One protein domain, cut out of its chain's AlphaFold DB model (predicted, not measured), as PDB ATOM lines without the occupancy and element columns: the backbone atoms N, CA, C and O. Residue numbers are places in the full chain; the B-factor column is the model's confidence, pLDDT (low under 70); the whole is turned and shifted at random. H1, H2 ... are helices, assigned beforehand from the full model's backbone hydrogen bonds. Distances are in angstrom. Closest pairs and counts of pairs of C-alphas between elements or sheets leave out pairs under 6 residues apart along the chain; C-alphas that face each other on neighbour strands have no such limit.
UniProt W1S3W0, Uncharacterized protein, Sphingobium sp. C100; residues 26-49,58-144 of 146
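Overview. This is residues 26 to 49 and 58 to 144 of the 146 residues of an uncharacterized protein of Sphingobium sp. C100 (UniProt W1S3W0). Two layers of helices cross: H2, H1 and H4 lie side by side, alternating in direction, and H3 and H6 lie side by side across them, with short H5 beside H1 and H6. The printed part has 111 residues with six named helices, H1 to H6 in chain order, and no named strand: all helix, with H1, H3, H4 and H6 packed as a bundle. It is compact, with a radius of gyration of the C-alphas of 13.2 A and spans of 39 by 27 by 23 A.

Arrangement. H1, residues 28 to 46, touches H4, residues 106 to 117, at a shallow tilt of 9 degrees, opposite ways; their closest C-alphas, of Val 40 and Leu 108, are 6.9 A apart. Residues 28 to 32 of H1 alone touch H2, residues 60 to 73. H3, residues 78 to 102, touches H6, residues 126 to 142, the same way at 14 degrees. H5, residues 119 to 122, touches H1 and H6. In H1, H3, H4 and H6 every O i to N i+4 pair is within hydrogen-bond range, in H2 9 of 10.

Along the chain. H1 begins at C-alpha 28 (204.510, 230.488, 180.376); H3 is 36.4 A long; H6 ends at C-alpha 142 (212.427, 256.471, 178.414).

Size, cuts and confidence. Residues 50 to 57 are not printed, a 15.1 A gap between C-alphas 49 and 58. Mean pLDDT of the printed part is 71.6.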
ATOM      1  N   THR A  26     209.708 226.631 176.962       51.91
ATOM      2  CA  THR A  26     208.357 226.042 177.003       51.91
ATOM      3  C   THR A  26     207.521 226.427 178.236       51.91
ATOM      4  O   THR A  26     206.416 225.918 178.404       51.91
ATOM      5  N   GLY A  27     208.019 227.324 179.093       54.84
ATOM      6  CA  GLY A  27     207.312 227.870 180.246       54.84
ATOM      7  C   GLY A  27     206.485 229.118 179.904       54.84
ATOM      8  O   GLY A  27     206.778 229.820 178.933       54.84
ATOM      9  N   PRO A  28     205.471 229.443 180.714       56.62
ATOM     10  CA  PRO A  28     204.510 230.488 180.376       56.62
ATOM     11  C   PRO A  28     205.099 231.920 180.341       56.62
ATOM     12  O   PRO A  28     204.638 232.752 179.566       56.62
ATOM     13  N   ALA A  29     206.218 232.185 181.024       58.78
ATOM     14  CA  ALA A  29     207.014 233.409 180.841       58.78
ATOM     15  C   ALA A  29     207.635 233.533 179.429       58.78
ATOM     16  O   ALA A  29     207.634 234.603 178.817       58.78
ATOM     17  N   GLY A  30     208.126 232.421 178.867       59.41
ATOM     18  CA  GLY A  30     208.637 232.373 177.493       59.41
ATOM     19  C   GLY A  30     207.533 232.592 176.457       59.41
ATOM     20  O   GLY A  30     207.765 233.239 175.438       59.41
ATOM     21  N   GLN A  31     206.317 232.129 176.756       62.91
ATOM     22  CA  GLN A  31     205.132 232.337 175.919       62.91
ATOM     23  C   GLN A  31     204.690 233.807 175.913       62.91
ATOM     24  O   GLN A  31     204.389 234.346 174.852       62.91
ATOM     25  N   VAL A  32     204.733 234.490 177.061       63.69
ATOM     26  CA  VAL A  32     204.444 235.933 177.135       63.69
ATOM     27  C   VAL A  32     205.496 236.745 176.381       63.69
ATOM     28  O   VAL A  32     205.162 237.704 175.689       63.69
ATOM     29  N   ARG A  33     206.773 236.359 176.461       61.38
ATOM     30  CA  ARG A  33     207.829 237.030 175.692       61.38
ATOM     31  C   ARG A  33     207.619 236.866 174.184       61.38
ATOM     32  O   ARG A  33     207.753 237.840 173.445       61.38
ATOM     33  N   ALA A  34     207.256 235.664 173.738       62.56
ATOM     34  CA  ALA A  34     206.905 235.403 172.344       62.56
ATOM     35  C   ALA A  34     205.679 236.221 171.904       62.56
ATOM     36  O   ALA A  34     205.682 236.784 170.811       62.56
ATOM     37  N   LEU A  35     204.679 236.366 172.778       64.88
ATOM     38  CA  LEU A  35     203.523 237.227 172.545       64.88
ATOM     39  C   LEU A  35     203.912 238.696 172.396       64.88
ATOM     40  O   LEU A  35     203.507 239.335 171.431       64.88
ATOM     41  N   ALA A  36     204.698 239.238 173.327       64.50
ATOM     42  CA  ALA A  36     205.131 240.631 173.275       64.50
ATOM     43  C   ALA A  36     205.899 240.919 171.972       64.50
ATOM     44  O   ALA A  36     205.633 241.917 171.304       64.50
ATOM     45  N   ALA A  37     206.776 240.001 171.551       62.94
ATOM     46  CA  ALA A  37     207.482 240.086 170.272       62.94
ATOM     47  C   ALA A  37     206.535 239.995 169.060       62.94
ATOM     48  O   ALA A  37     206.705 240.716 168.072       62.94
ATOM     49  N   GLN A  38     205.504 239.150 169.125       63.94
ATOM     50  CA  GLN A  38     204.503 239.043 168.069       63.94
ATOM     51  C   GLN A  38     203.629 240.297 167.978       63.94
ATOM     52  O   GLN A  38     203.371 240.760 166.874       63.94
ATOM     53  N   VAL A  39     203.213 240.882 169.102       65.25
ATOM     54  CA  VAL A  39     202.476 242.155 169.146       65.25
ATOM     55  C   VAL A  39     203.299 243.265 168.499       65.25
ATOM     56  O   VAL A  39     202.801 243.973 167.629       65.25
ATOM     57  N   VAL A  40     204.584 243.365 168.844       64.12
ATOM     58  CA  VAL A  40     205.526 244.310 168.225       64.12
ATOM     59  C   VAL A  40     205.617 244.089 166.707       64.12
ATOM     60  O   VAL A  40     205.530 245.039 165.927       64.12
ATOM     61  N   THR A  41     205.702 242.830 166.276       62.25
ATOM     62  CA  THR A  41     205.709 242.437 164.858       62.25
ATOM     63  C   THR A  41     204.393 242.821 164.166       62.25
ATOM     64  O   THR A  41     204.401 243.425 163.099       62.25
ATOM     65  N   GLN A  42     203.238 242.549 164.770       61.88
ATOM     66  CA  GLN A  42     201.929 242.901 164.213       61.88
ATOM     67  C   GLN A  42     201.756 244.414 164.060       61.88
ATOM     68  O   GLN A  42     201.278 244.867 163.019       61.88
ATOM     69  N   VAL A  43     202.186 245.191 165.060       62.22
ATOM     70  CA  VAL A  43     202.182 246.657 165.002       62.22
ATOM     71  C   VAL A  43     203.039 247.127 163.827       62.22
ATOM     72  O   VAL A  43     202.539 247.853 162.971       62.22
ATOM     73  N   ALA A  44     204.276 246.643 163.694       60.38
ATOM     74  CA  ALA A  44     205.130 246.989 162.557       60.38
ATOM     75  C   ALA A  44     204.544 246.573 161.197       60.38
ATOM     76  O   ALA A  44     204.639 247.325 160.226       60.38
ATOM     77  N   GLY A  45     203.876 245.420 161.122       58.62
ATOM     78  CA  GLY A  45     203.146 244.989 159.930       58.62
ATOM     79  C   GLY A  45     201.993 245.927 159.568       58.62
ATOM     80  O   GLY A  45     201.798 246.230 158.393       58.62
ATOM     81  N   GLY A  46     201.255 246.438 160.559       54.53
ATOM     82  CA  GLY A  46     200.202 247.443 160.369       54.53
ATOM     83  C   GLY A  46     200.714 248.775 159.808       54.53
ATOM     84  O   GLY A  46     200.011 249.418 159.032       54.53
ATOM     85  N   PHE A  47     201.955 249.146 160.128       54.69
ATOM     86  CA  PHE A  47     202.638 250.317 159.565       54.69
ATOM     87  C   PHE A  47     203.356 250.037 158.228       54.69
ATOM     88  O   PHE A  47     203.977 250.937 157.669       54.69
ATOM     89  N   GLY A  48     203.271 248.815 157.685       55.91
ATOM     90  CA  GLY A  48     203.926 248.444 156.423       55.91
ATOM     91  C   GLY A  48     205.447 248.283 156.523       55.91
ATOM     92  O   GLY A  48     206.127 248.260 155.501       55.91
ATOM     93  N   LEU A  49     205.983 248.160 157.741       56.41
ATOM     94  CA  LEU A  49     207.417 248.001 158.013       56.41
ATOM     95  C   LEU A  49     207.886 246.539 157.925       56.41
ATOM     96  O   LEU A  49     209.077 246.257 158.040       56.41
ATOM     97  N   GLY A  58     196.130 240.928 162.464       44.47
ATOM     98  CA  GLY A  58     194.727 241.291 162.729       44.47
ATOM     99  C   GLY A  58     193.920 240.400 163.686       44.47
ATOM    100  O   GLY A  58     192.713 240.608 163.799       44.47
ATOM    101  N   ASP A  59     194.528 239.442 164.392       50.59
ATOM    102  CA  ASP A  59     193.772 238.526 165.262       50.59
ATOM    103  C   ASP A  59     193.638 239.024 166.717       50.59
ATOM    104  O   ASP A  59     194.323 238.570 167.635       50.59
ATOM    105  N   ILE A  60     192.722 239.977 166.933       45.91
ATOM    106  CA  ILE A  60     192.351 240.486 168.271       45.91
ATOM    107  C   ILE A  60     191.749 239.367 169.144       45.91
ATOM    108  O   ILE A  60     191.933 239.353 170.364       45.91
ATOM    109  N   TYR A  61     191.056 238.400 168.534       45.53
ATOM    110  CA  TYR A  61     190.474 237.263 169.250       45.53
ATOM    111  C   TYR A  61     191.554 236.302 169.769       45.53
ATOM    112  O   TYR A  61     191.397 235.749 170.860       45.53
ATOM    113  N   GLY A  62     192.680 236.188 169.062       60.59
ATOM    114  CA  GLY A  62     193.863 235.463 169.521       60.59
ATOM    115  C   GLY A  62     194.483 236.040 170.799       60.59
ATOM    116  O   GLY A  62     194.901 235.278 171.669       60.59
ATOM    117  N   LEU A  63     194.485 237.370 170.968       57.69
ATOM    118  CA  LEU A  63     195.087 238.026 172.139       57.69
ATOM    119  C   LEU A  63     194.332 237.705 173.437       57.69
ATOM    120  O   LEU A  63     194.940 237.398 174.461       57.69
ATOM    121  N   ARG A  64     192.995 237.732 173.373       59.06
ATOM    122  CA  ARG A  64     192.113 237.396 174.500       59.06
ATOM    123  C   ARG A  64     192.246 235.924 174.888       59.06
ATOM    124  O   ARG A  64     192.447 235.622 176.058       59.06
ATOM    125  N   ALA A  65     192.179 235.029 173.900       61.78
ATOM    126  CA  ALA A  65     192.307 233.591 174.120       61.78
ATOM    127  C   ALA A  65     193.660 233.228 174.746       61.78
ATOM    128  O   ALA A  65     193.727 232.384 175.633       61.78
ATOM    129  N   LEU A  66     194.730 233.911 174.340       62.75
ATOM    130  CA  LEU A  66     196.054 233.713 174.907       62.75
ATOM    131  C   LEU A  66     196.196 234.283 176.320       62.75
ATOM    132  O   LEU A  66     196.837 233.654 177.155       62.75
ATOM    133  N   ALA A  67     195.613 235.447 176.616       63.50
ATOM    134  CA  ALA A  67     195.597 235.978 177.978       63.50
ATOM    135  C   ALA A  67     194.836 235.042 178.933       63.50
ATOM    136  O   ALA A  67     195.279 234.836 180.063       63.50
ATOM    137  N   ASP A  68     193.748 234.428 178.462       63.69
ATOM    138  CA  ASP A  68     193.021 233.388 179.195       63.69
ATOM    139  C   ASP A  68     193.870 232.109 179.355       63.69
ATOM    140  O   ASP A  68     193.880 231.509 180.430       63.69
ATOM    141  N   GLU A  69     194.635 231.707 178.334       64.81
ATOM    142  CA  GLU A  69     195.515 230.526 178.371       64.81
ATOM    143  C   GLU A  69     196.734 230.733 179.297       64.81
ATOM    144  O   GLU A  69     197.066 229.848 180.086       64.81
ATOM    145  N   ILE A  70     197.351 231.923 179.289       64.12
ATOM    146  CA  ILE A  70     198.407 232.333 180.236       64.12
ATOM    147  C   ILE A  70     197.828 232.425 181.650       64.12
ATOM    148  O   ILE A  70     198.428 231.921 182.600       64.12
ATOM    149  N   GLY A  71     196.641 233.023 181.786       63.38
ATOM    150  CA  GLY A  71     195.901 233.075 183.041       63.38
ATOM    151  C   GLY A  71     195.712 231.679 183.631       63.38
ATOM    152  O   GLY A  71     196.095 231.431 184.772       63.38
ATOM    153  N   ALA A  72     195.227 230.733 182.826       67.25
ATOM    154  CA  ALA A  72     195.064 229.340 183.224       67.25
ATOM    155  C   ALA A  72     196.402 228.650 183.562       67.25
ATOM    156  O   ALA A  72     196.469 227.913 184.546       67.25
ATOM    157  N   ALA A  73     197.473 228.909 182.801       65.19
ATOM    158  CA  ALA A  73     198.795 228.313 183.019       65.19
ATOM    159  C   ALA A  73     199.443 228.723 184.354       65.19
ATOM    160  O   ALA A  73     200.167 227.929 184.953       65.19
ATOM    161  N   PHE A  74     199.161 229.935 184.836       68.31
ATOM    162  CA  PHE A  74     199.618 230.428 186.140       68.31
ATOM    163  C   PHE A  74     198.590 230.242 187.267       68.31
ATOM    164  O   PHE A  74     198.829 230.683 188.390       68.31
ATOM    165  N   GLY A  75     197.447 229.598 187.000       67.88
ATOM    166  CA  GLY A  75     196.370 229.438 187.983       67.88
ATOM    167  C   GLY A  75     195.683 230.753 188.374       67.88
ATOM    168  O   GLY A  75     195.131 230.858 189.468       67.88
ATOM    169  N   GLY A  76     195.743 231.760 187.502       69.94
ATOM    170  CA  GLY A  76     195.138 233.069 187.693       69.94
ATOM    171  C   GLY A  76     193.623 233.086 187.529       69.94
ATOM    172  O   GLY A  76     193.006 232.208 186.924       69.94
ATOM    173  N   SER A  77     193.014 234.133 188.071       76.31
ATOM    174  CA  SER A  77     191.588 234.414 187.949       76.31
ATOM    175  C   SER A  77     191.246 235.108 186.623       76.31
ATOM    176  O   SER A  77     192.104 235.664 185.937       76.31
ATOM    177  N   ALA A  78     189.955 235.167 186.281       71.19
ATOM    178  CA  ALA A  78     189.481 235.948 185.131       71.19
ATOM    179  C   ALA A  78     189.809 237.454 185.246       71.19
ATOM    180  O   ALA A  78     189.926 238.146 184.235       71.19
ATOM    181  N   ALA A  79     189.966 237.970 186.471       75.50
ATOM    182  CA  ALA A  79     190.414 239.342 186.694       75.50
ATOM    183  C   ALA A  79     191.887 239.520 186.292       75.50
ATOM    184  O   ALA A  79     192.225 240.525 185.668       75.50
ATOM    185  N   ASP A  80     192.727 238.520 186.566       73.12
ATOM    186  CA  ASP A  80     194.150 238.528 186.213       73.12
ATOM    187  C   ASP A  80     194.349 238.433 184.695       73.12
ATOM    188  O   ASP A  80     195.147 239.179 184.133       73.12
ATOM    189  N   ALA A  81     193.554 237.608 184.004       69.44
ATOM    190  CA  ALA A  81     193.540 237.561 182.537       69.44
ATOM    191  C   ALA A  81     193.118 238.910 181.918       69.44
ATOM    192  O   ALA A  81     193.705 239.376 180.935       69.44
ATOM    193  N   GLY A  82     192.136 239.592 182.521       71.94
ATOM    194  CA  GLY A  82     191.725 240.939 182.114       71.94
ATOM    195  C   GLY A  82     192.804 242.001 182.350       71.94
ATOM    196  O   GLY A  82     193.014 242.860 181.493       71.94
ATOM    197  N   ALA A  83     193.508 241.935 183.482       81.38
ATOM    198  CA  ALA A  83     194.620 242.831 183.797       81.38
ATOM    199  C   ALA A  83     195.809 242.609 182.850       81.38
ATOM    200  O   ALA A  83     196.354 243.574 182.313       81.38
ATOM    201  N   LEU A  84     196.140 241.347 182.570       77.12
ATOM    202  CA  LEU A  84     197.163 240.961 181.605       77.12
ATOM    203  C   LEU A  84     196.832 241.469 180.198       77.12
ATOM    204  O   LEU A  84     197.685 242.065 179.547       77.12
ATOM    205  N   THR A  85     195.582 241.300 179.753       73.88
ATOM    206  CA  THR A  85     195.120 241.817 178.452       73.88
ATOM    207  C   THR A  85     195.360 243.324 178.349       73.88
ATOM    208  O   THR A  85     195.954 243.784 177.379       73.88
ATOM    209  N   ARG A  86     194.978 244.094 179.379       80.94
ATOM    210  CA  ARG A  86     195.213 245.546 179.395       80.94
ATOM    211  C   ARG A  86     196.694 245.915 179.398       80.94
ATOM    212  O   ARG A  86     197.064 246.874 178.733       80.94
ATOM    213  N   ALA A  87     197.533 245.183 180.129       82.94
ATOM    214  CA  ALA A  87     198.974 245.432 180.150       82.94
ATOM    215  C   ALA A  87     199.605 245.221 178.763       82.94
ATOM    216  O   ALA A  87     200.433 246.018 178.323       82.94
ATOM    217  N   ILE A  88     199.169 244.180 178.046       78.00
ATOM    218  CA  ILE A  88     199.605 243.914 176.671       78.00
ATOM    219  C   ILE A  88     199.123 245.021 175.725       78.00
ATOM    220  O   ILE A  88     199.907 245.503 174.909       78.00
ATOM    221  N   GLU A  89     197.864 245.453 175.842       78.50
ATOM    222  CA  GLU A  89     197.304 246.552 175.042       78.50
ATOM    223  C   GLU A  89     198.037 247.883 175.278       78.50
ATOM    224  O   GLU A  89     198.319 248.597 174.317       78.50
ATOM    225  N   ASP A  90     198.396 248.212 176.524       83.25
ATOM    226  CA  ASP A  90     199.108 249.458 176.851       83.25
ATOM    227  C   ASP A  90     200.553 249.451 176.317       83.25
ATOM    228  O   ASP A  90     201.046 250.445 175.767       83.25
ATOM    229  N   PHE A  91     201.225 248.298 176.396       81.56
ATOM    230  CA  PHE A  91     202.527 248.103 175.760       81.56
ATOM    231  C   PHE A  91     202.431 248.238 174.231       81.56
ATOM    232  O   PHE A  91     203.184 249.010 173.632       81.56
ATOM    233  N   ALA A  92     201.460 247.566 173.603       76.38
ATOM    234  CA  ALA A  92     201.211 247.650 172.163       76.38
ATOM    235  C   ALA A  92     200.926 249.088 171.711       76.38
ATOM    236  O   ALA A  92     201.468 249.547 170.707       76.38
ATOM    237  N   GLY A  93     200.104 249.814 172.474       74.25
ATOM    238  CA  GLY A  93     199.784 251.214 172.220       74.25
ATOM    239  C   GLY A  93     201.022 252.104 172.282       74.25
ATOM    240  O   GLY A  93     201.202 252.961 171.421       74.25
ATOM    241  N   THR A  94     201.925 251.857 173.232       83.50
ATOM    242  CA  THR A  94     203.188 252.603 173.340       83.50
ATOM    243  C   THR A  94     204.088 252.363 172.128       83.50
ATOM    244  O   THR A  94     204.603 253.324 171.557       83.50
ATOM    245  N   VAL A  95     204.222 251.106 171.690       78.81
ATOM    246  CA  VAL A  95     204.964 250.751 170.467       78.81
ATOM    247  C   VAL A  95     204.329 251.407 169.240       78.81
ATOM    248  O   VAL A  95     205.039 251.976 168.418       78.81
ATOM    249  N   ALA A  96     203.001 251.380 169.114       76.75
ATOM    250  CA  ALA A  96     202.292 251.971 167.979       76.75
ATOM    251  C   ALA A  96     202.422 253.501 167.927       76.75
ATOM    252  O   ALA A  96     202.594 254.061 166.847       76.75
ATOM    253  N   VAL A  97     202.367 254.180 169.076       80.75
ATOM    254  CA  VAL A  97     202.595 255.630 169.173       80.75
ATOM    255  C   VAL A  97     204.020 255.980 168.759       80.75
ATOM    256  O   VAL A  97     204.223 256.944 168.026       80.75
ATOM    257  N   ASP A  98     205.000 255.194 169.202       76.19
ATOM    258  CA  ASP A  98     206.406 255.417 168.875       76.19
ATOM    259  C   ASP A  98     206.681 255.163 167.379       76.19
ATOM    260  O   ASP A  98     207.274 256.002 166.702       76.19
ATOM    261  N   MET A  99     206.102 254.095 166.817       73.38
ATOM    262  CA  MET A  99     206.118 253.815 165.375       73.38
ATOM    263  C   MET A  99     205.476 254.929 164.550       73.38
ATOM    264  O   MET A  99     206.011 255.314 163.513       73.38
ATOM    265  N   ALA A 100     204.341 255.467 164.998       73.50
ATOM    266  CA  ALA A 100     203.678 256.574 164.317       73.50
ATOM    267  C   ALA A 100     204.511 257.867 164.350       73.50
ATOM    268  O   ALA A 100     204.385 258.693 163.447       73.50
ATOM    269  N   ALA A 101     205.346 258.049 165.377       76.00
ATOM    270  CA  ALA A 101     206.188 259.227 165.540       76.00
ATOM    271  C   ALA A 101     207.495 259.151 164.732       76.00
ATOM    272  O   ALA A 101     207.904 260.166 164.165       76.00
ATOM    273  N   TYR A 102     208.140 257.980 164.671       71.19
ATOM    274  CA  TYR A 102     209.489 257.841 164.105       71.19
ATOM    275  C   TYR A 102     209.557 257.025 162.810       71.19
ATOM    276  O   TYR A 102     210.493 257.228 162.040       71.19
ATOM    277  N   ALA A 103     208.558 256.179 162.524       64.25
ATOM    278  CA  ALA A 103     208.408 255.378 161.300       64.25
ATOM    279  C   ALA A 103     209.706 254.716 160.785       64.25
ATOM    280  O   ALA A 103     209.853 254.458 159.587       64.25
ATOM    281  N   ASP A 104     210.654 254.444 161.682       64.25
ATOM    282  CA  ASP A 104     211.944 253.845 161.392       64.25
ATOM    283  C   ASP A 104     212.076 252.517 162.152       64.25
ATOM    284  O   ASP A 104     211.414 252.255 163.157       64.25
ATOM    285  N   GLY A 105     212.916 251.614 161.640       64.94
ATOM    286  CA  GLY A 105     213.100 250.283 162.233       64.94
ATOM    287  C   GLY A 105     213.665 250.304 163.661       64.94
ATOM    288  O   GLY A 105     213.740 249.259 164.299       64.94
ATOM    289  N   ARG A 106     214.035 251.478 164.189       77.00
ATOM    290  CA  ARG A 106     214.643 251.636 165.510       77.00
ATOM    291  C   ARG A 106     213.652 251.361 166.636       77.00
ATOM    292  O   ARG A 106     214.050 250.785 167.643       77.00
ATOM    293  N   THR A 107     212.373 251.707 166.484       77.38
ATOM    294  CA  THR A 107     211.362 251.406 167.512       77.38
ATOM    295  C   THR A 107     211.237 249.895 167.757       77.38
ATOM    296  O   THR A 107     211.010 249.482 168.893       77.38
ATOM    297  N   LEU A 108     211.452 249.053 166.735       74.19
ATOM    298  CA  LEU A 108     211.481 247.592 166.896       74.19
ATOM    299  C   LEU A 108     212.666 247.145 167.752       74.19
ATOM    300  O   LEU A 108     212.485 246.383 168.700       74.19
ATOM    301  N   GLU A 109     213.859 247.654 167.445       79.38
ATOM    302  CA  GLU A 109     215.087 247.344 168.186       79.38
ATOM    303  C   GLU A 109     215.001 247.819 169.645       79.38
ATOM    304  O   GLU A 109     215.403 247.107 170.565       79.38
ATOM    305  N   LEU A 110     214.421 249.003 169.877       82.81
ATOM    306  CA  LEU A 110     214.191 249.541 171.217       82.81
ATOM    307  C   LEU A 110     213.155 248.724 171.993       82.81
ATOM    308  O   LEU A 110     213.366 248.451 173.174       82.81
ATOM    309  N   ALA A 111     212.065 248.302 171.349       81.56
ATOM    310  CA  ALA A 111     211.052 247.462 171.980       81.56
ATOM    311  C   ALA A 111     211.613 246.076 172.337       81.56
ATOM    312  O   ALA A 111     211.389 245.594 173.447       81.56
ATOM    313  N   GLU A 112     212.389 245.454 171.447       79.06
ATOM    314  CA  GLU A 112     213.057 244.177 171.723       79.06
ATOM    315  C   GLU A 112     214.079 244.308 172.862       79.06
ATOM    316  O   GLU A 112     214.091 243.485 173.783       79.06
ATOM    317  N   GLY A 113     214.884 245.376 172.852       78.88
ATOM    318  CA  GLY A 113     215.820 245.692 173.930       78.88
ATOM    319  C   GLY A 113     215.120 245.909 175.275       78.88
ATOM    320  O   GLY A 113     215.557 245.371 176.293       78.88
ATOM    321  N   ALA A 114     213.998 246.629 175.282       84.50
ATOM    322  CA  ALA A 114     213.200 246.884 176.476       84.50
ATOM    323  C   ALA A 114     212.563 245.605 177.042       84.50
ATOM    324  O   ALA A 114     212.612 245.369 178.249       84.50
ATOM    325  N   ILE A 115     212.035 244.730 176.177       81.56
ATOM    326  CA  ILE A 115     211.541 243.404 176.575       81.56
ATOM    327  C   ILE A 115     212.689 242.568 177.156       81.56
ATOM    328  O   ILE A 115     212.522 241.942 178.203       81.56
ATOM    329  N   GLY A 116     213.859 242.564 176.510       77.88
ATOM    330  CA  GLY A 116     215.036 241.817 176.959       77.88
ATOM    331  C   GLY A 116     215.611 242.287 178.300       77.88
ATOM    332  O   GLY A 116     216.168 241.472 179.031       77.88
ATOM    333  N   ALA A 117     215.457 243.571 178.632       80.62
ATOM    334  CA  ALA A 117     215.909 244.162 179.891       80.62
ATOM    335  C   ALA A 117     214.903 244.018 181.050       80.62
ATOM    336  O   ALA A 117     215.258 244.271 182.201       80.62
ATOM    337  N   SER A 118     213.659 243.634 180.760       83.56
ATOM    338  CA  SER A 118     212.597 243.487 181.760       83.56
ATOM    339  C   SER A 118     212.678 242.174 182.549       83.56
ATOM    340  O   SER A 118     213.350 241.215 182.163       83.56
ATOM    341  N   THR A 119     211.899 242.081 183.628       84.25
ATOM    342  CA  THR A 119     211.758 240.857 184.433       84.25
ATOM    343  C   THR A 119     210.881 239.772 183.796       84.25
ATOM    344  O   THR A 119     210.682 238.724 184.413       84.25
ATOM    345  N   LEU A 120     210.376 239.968 182.566       79.56
ATOM    346  CA  LEU A 120     209.484 239.024 181.872       79.56
ATOM    347  C   LEU A 120     210.033 237.594 181.832       79.56
ATOM    348  O   LEU A 120     209.283 236.643 182.021       79.56
ATOM    349  N   ALA A 121     211.342 237.425 181.627       71.19
ATOM    350  CA  ALA A 121     211.973 236.107 181.518       71.19
ATOM    351  C   ALA A 121     211.983 235.305 182.834       71.19
ATOM    352  O   ALA A 121     212.125 234.084 182.807       71.19
ATOM    353  N   THR A 122     211.849 235.984 183.974       76.00
ATOM    354  CA  THR A 122     211.910 235.388 185.316       76.00
ATOM    355  C   THR A 122     210.583 235.480 186.062       76.00
ATOM    356  O   THR A 122     210.535 235.162 187.249       76.00
ATOM    357  N   ALA A 123     209.517 235.936 185.402       77.81
ATOM    358  CA  ALA A 123     208.216 236.089 186.030       77.81
ATOM    359  C   ALA A 123     207.661 234.726 186.480       77.81
ATOM    360  O   ALA A 123     207.560 233.785 185.689       77.81
ATOM    361  N   GLY A 124     207.335 234.628 187.770       73.50
ATOM    362  CA  GLY A 124     206.791 233.417 188.391       73.50
ATOM    363  C   GLY A 124     205.263 233.380 188.454       73.50
ATOM    364  O   GLY A 124     204.697 232.326 188.733       73.50
ATOM    365  N   ASP A 125     204.607 234.511 188.201       77.81
ATOM    366  CA  ASP A 125     203.163 234.715 188.289       77.81
ATOM    367  C   ASP A 125     202.690 235.829 187.331       77.81
ATOM    368  O   ASP A 125     203.483 236.480 186.645       77.81
ATOM    369  N   ILE A 126     201.371 236.048 187.271       78.38
ATOM    370  CA  ILE A 126     200.758 237.054 186.386       78.38
ATOM    371  C   ILE A 126     201.126 238.478 186.814       78.38
ATOM    372  O   ILE A 126     201.334 239.332 185.955       78.38
ATOM    373  N   ALA A 127     201.255 238.735 188.118       84.19
ATOM    374  CA  ALA A 127     201.686 240.036 188.621       84.19
ATOM    375  C   ALA A 127     203.099 240.379 188.122       84.19
ATOM    376  O   ALA A 127     203.297 241.441 187.540       84.19
ATOM    377  N   GLY A 128     204.050 239.446 188.223       81.62
ATOM    378  CA  GLY A 128     205.405 239.623 187.704       81.62
ATOM    379  C   GLY A 128     205.469 239.764 186.180       81.62
ATOM    380  O   GLY A 128     206.365 240.432 185.660       81.62
ATOM    381  N   ILE A 129     204.516 239.175 185.449       80.50
ATOM    382  CA  ILE A 129     204.367 239.399 184.006       80.50
ATOM    383  C   ILE A 129     203.901 240.825 183.714       80.50
ATOM    384  O   ILE A 129     204.479 241.486 182.853       80.50
ATOM    385  N   ILE A 130     202.863 241.289 184.410       85.75
ATOM    386  CA  ILE A 130     202.328 242.644 184.255       85.75
ATOM    387  C   ILE A 130     203.416 243.669 184.592       85.75
ATOM    388  O   ILE A 130     203.651 244.579 183.799       85.75
ATOM    389  N   ASP A 131     204.140 243.468 185.694       88.50
ATOM    390  CA  ASP A 131     205.264 244.320 186.091       88.50
ATOM    391  C   ASP A 131     206.379 244.315 185.036       88.50
ATOM    392  O   ASP A 131     206.933 245.362 184.707       88.50
ATOM    393  N   GLY A 132     206.698 243.153 184.457       85.19
ATOM    394  CA  GLY A 132     207.690 243.049 183.385       85.19
ATOM    395  C   GLY A 132     207.264 243.762 182.093       85.19
ATOM    396  O   GLY A 132     208.084 244.428 181.460       85.19
ATOM    397  N   LEU A 133     205.984 243.675 181.713       85.81
ATOM    398  CA  LEU A 133     205.428 244.423 180.579       85.81
ATOM    399  C   LEU A 133     205.459 245.934 180.834       85.81
ATOM    400  O   LEU A 133     205.821 246.692 179.934       85.81
ATOM    401  N   ASP A 134     205.144 246.378 182.053       90.12
ATOM    402  CA  ASP A 134     205.218 247.795 182.412       90.12
ATOM    403  C   ASP A 134     206.668 248.306 182.425       90.12
ATOM    404  O   ASP A 134     206.949 249.373 181.882       90.12
ATOM    405  N   GLN A 135     207.628 247.522 182.926       87.75
ATOM    406  CA  GLN A 135     209.055 247.851 182.828       87.75
ATOM    407  C   GLN A 135     209.506 248.026 181.375       87.75
ATOM    408  O   GLN A 135     210.189 249.003 181.060       87.75
ATOM    409  N   ALA A 136     209.114 247.111 180.481       85.19
ATOM    410  CA  ALA A 136     209.437 247.209 179.059       85.19
ATOM    411  C   ALA A 136     208.796 248.455 178.422       85.19
ATOM    412  O   ALA A 136     209.443 249.179 177.667       85.19
ATOM    413  N   ARG A 137     207.542 248.755 178.773       88.88
ATOM    414  CA  ARG A 137     206.832 249.960 178.328       88.88
ATOM    415  C   ARG A 137     207.544 251.241 178.769       88.88
ATOM    416  O   ARG A 137     207.783 252.129 177.951       88.88
ATOM    417  N   VAL A 138     207.903 251.333 180.049       89.44
ATOM    418  CA  VAL A 138     208.596 252.493 180.629       89.44
ATOM    419  C   VAL A 138     209.990 252.652 180.025       89.44
ATOM    420  O   VAL A 138     210.380 253.769 179.690       89.44
ATOM    421  N   ALA A 139     210.724 251.554 179.829       86.56
ATOM    422  CA  ALA A 139     212.034 251.575 179.187       86.56
ATOM    423  C   ALA A 139     211.954 252.067 177.734       86.56
ATOM    424  O   ALA A 139     212.750 252.918 177.342       86.56
ATOM    425  N   LEU A 140     210.964 251.606 176.960       85.44
ATOM    426  CA  LEU A 140     210.723 252.086 175.598       85.44
ATOM    427  C   LEU A 140     210.396 253.588 175.579       85.44
ATOM    428  O   LEU A 140     210.982 254.341 174.806       85.44
ATOM    429  N   ALA A 141     209.512 254.046 176.468       83.69
ATOM    430  CA  ALA A 141     209.171 255.463 176.578       83.69
ATOM    431  C   ALA A 141     210.360 256.336 177.036       83.69
ATOM    432  O   ALA A 141     210.466 257.491 176.623       83.69
ATOM    433  N   GLY A 142     211.244 255.793 177.879       80.94
ATOM    434  CA  GLY A 142     212.427 256.471 178.414       80.94
ATOM    435  C   GLY A 142     213.654 256.445 177.499       80.94
ATOM    436  O   GLY A 142     214.534 257.286 177.654       80.94
ATOM    437  N   ALA A 143     213.716 255.532 176.526       77.50
ATOM    438  CA  ALA A 143     214.800 255.446 175.541       77.50
ATOM    439  C   ALA A 143     214.762 256.564 174.480       77.50
ATOM    440  O   ALA A 143     215.628 256.629 173.603       77.50
ATOM    441  N   ARG A 144     213.771 257.458 174.553       65.62
ATOM    442  CA  ARG A 144     213.620 258.592 173.642       65.62
ATOM    443  C   ARG A 144     214.723 259.634 173.871       65.62
ATOM    444  O   ARG A 144     214.930 260.049 175.014       65.62
TER     445      ARG A 144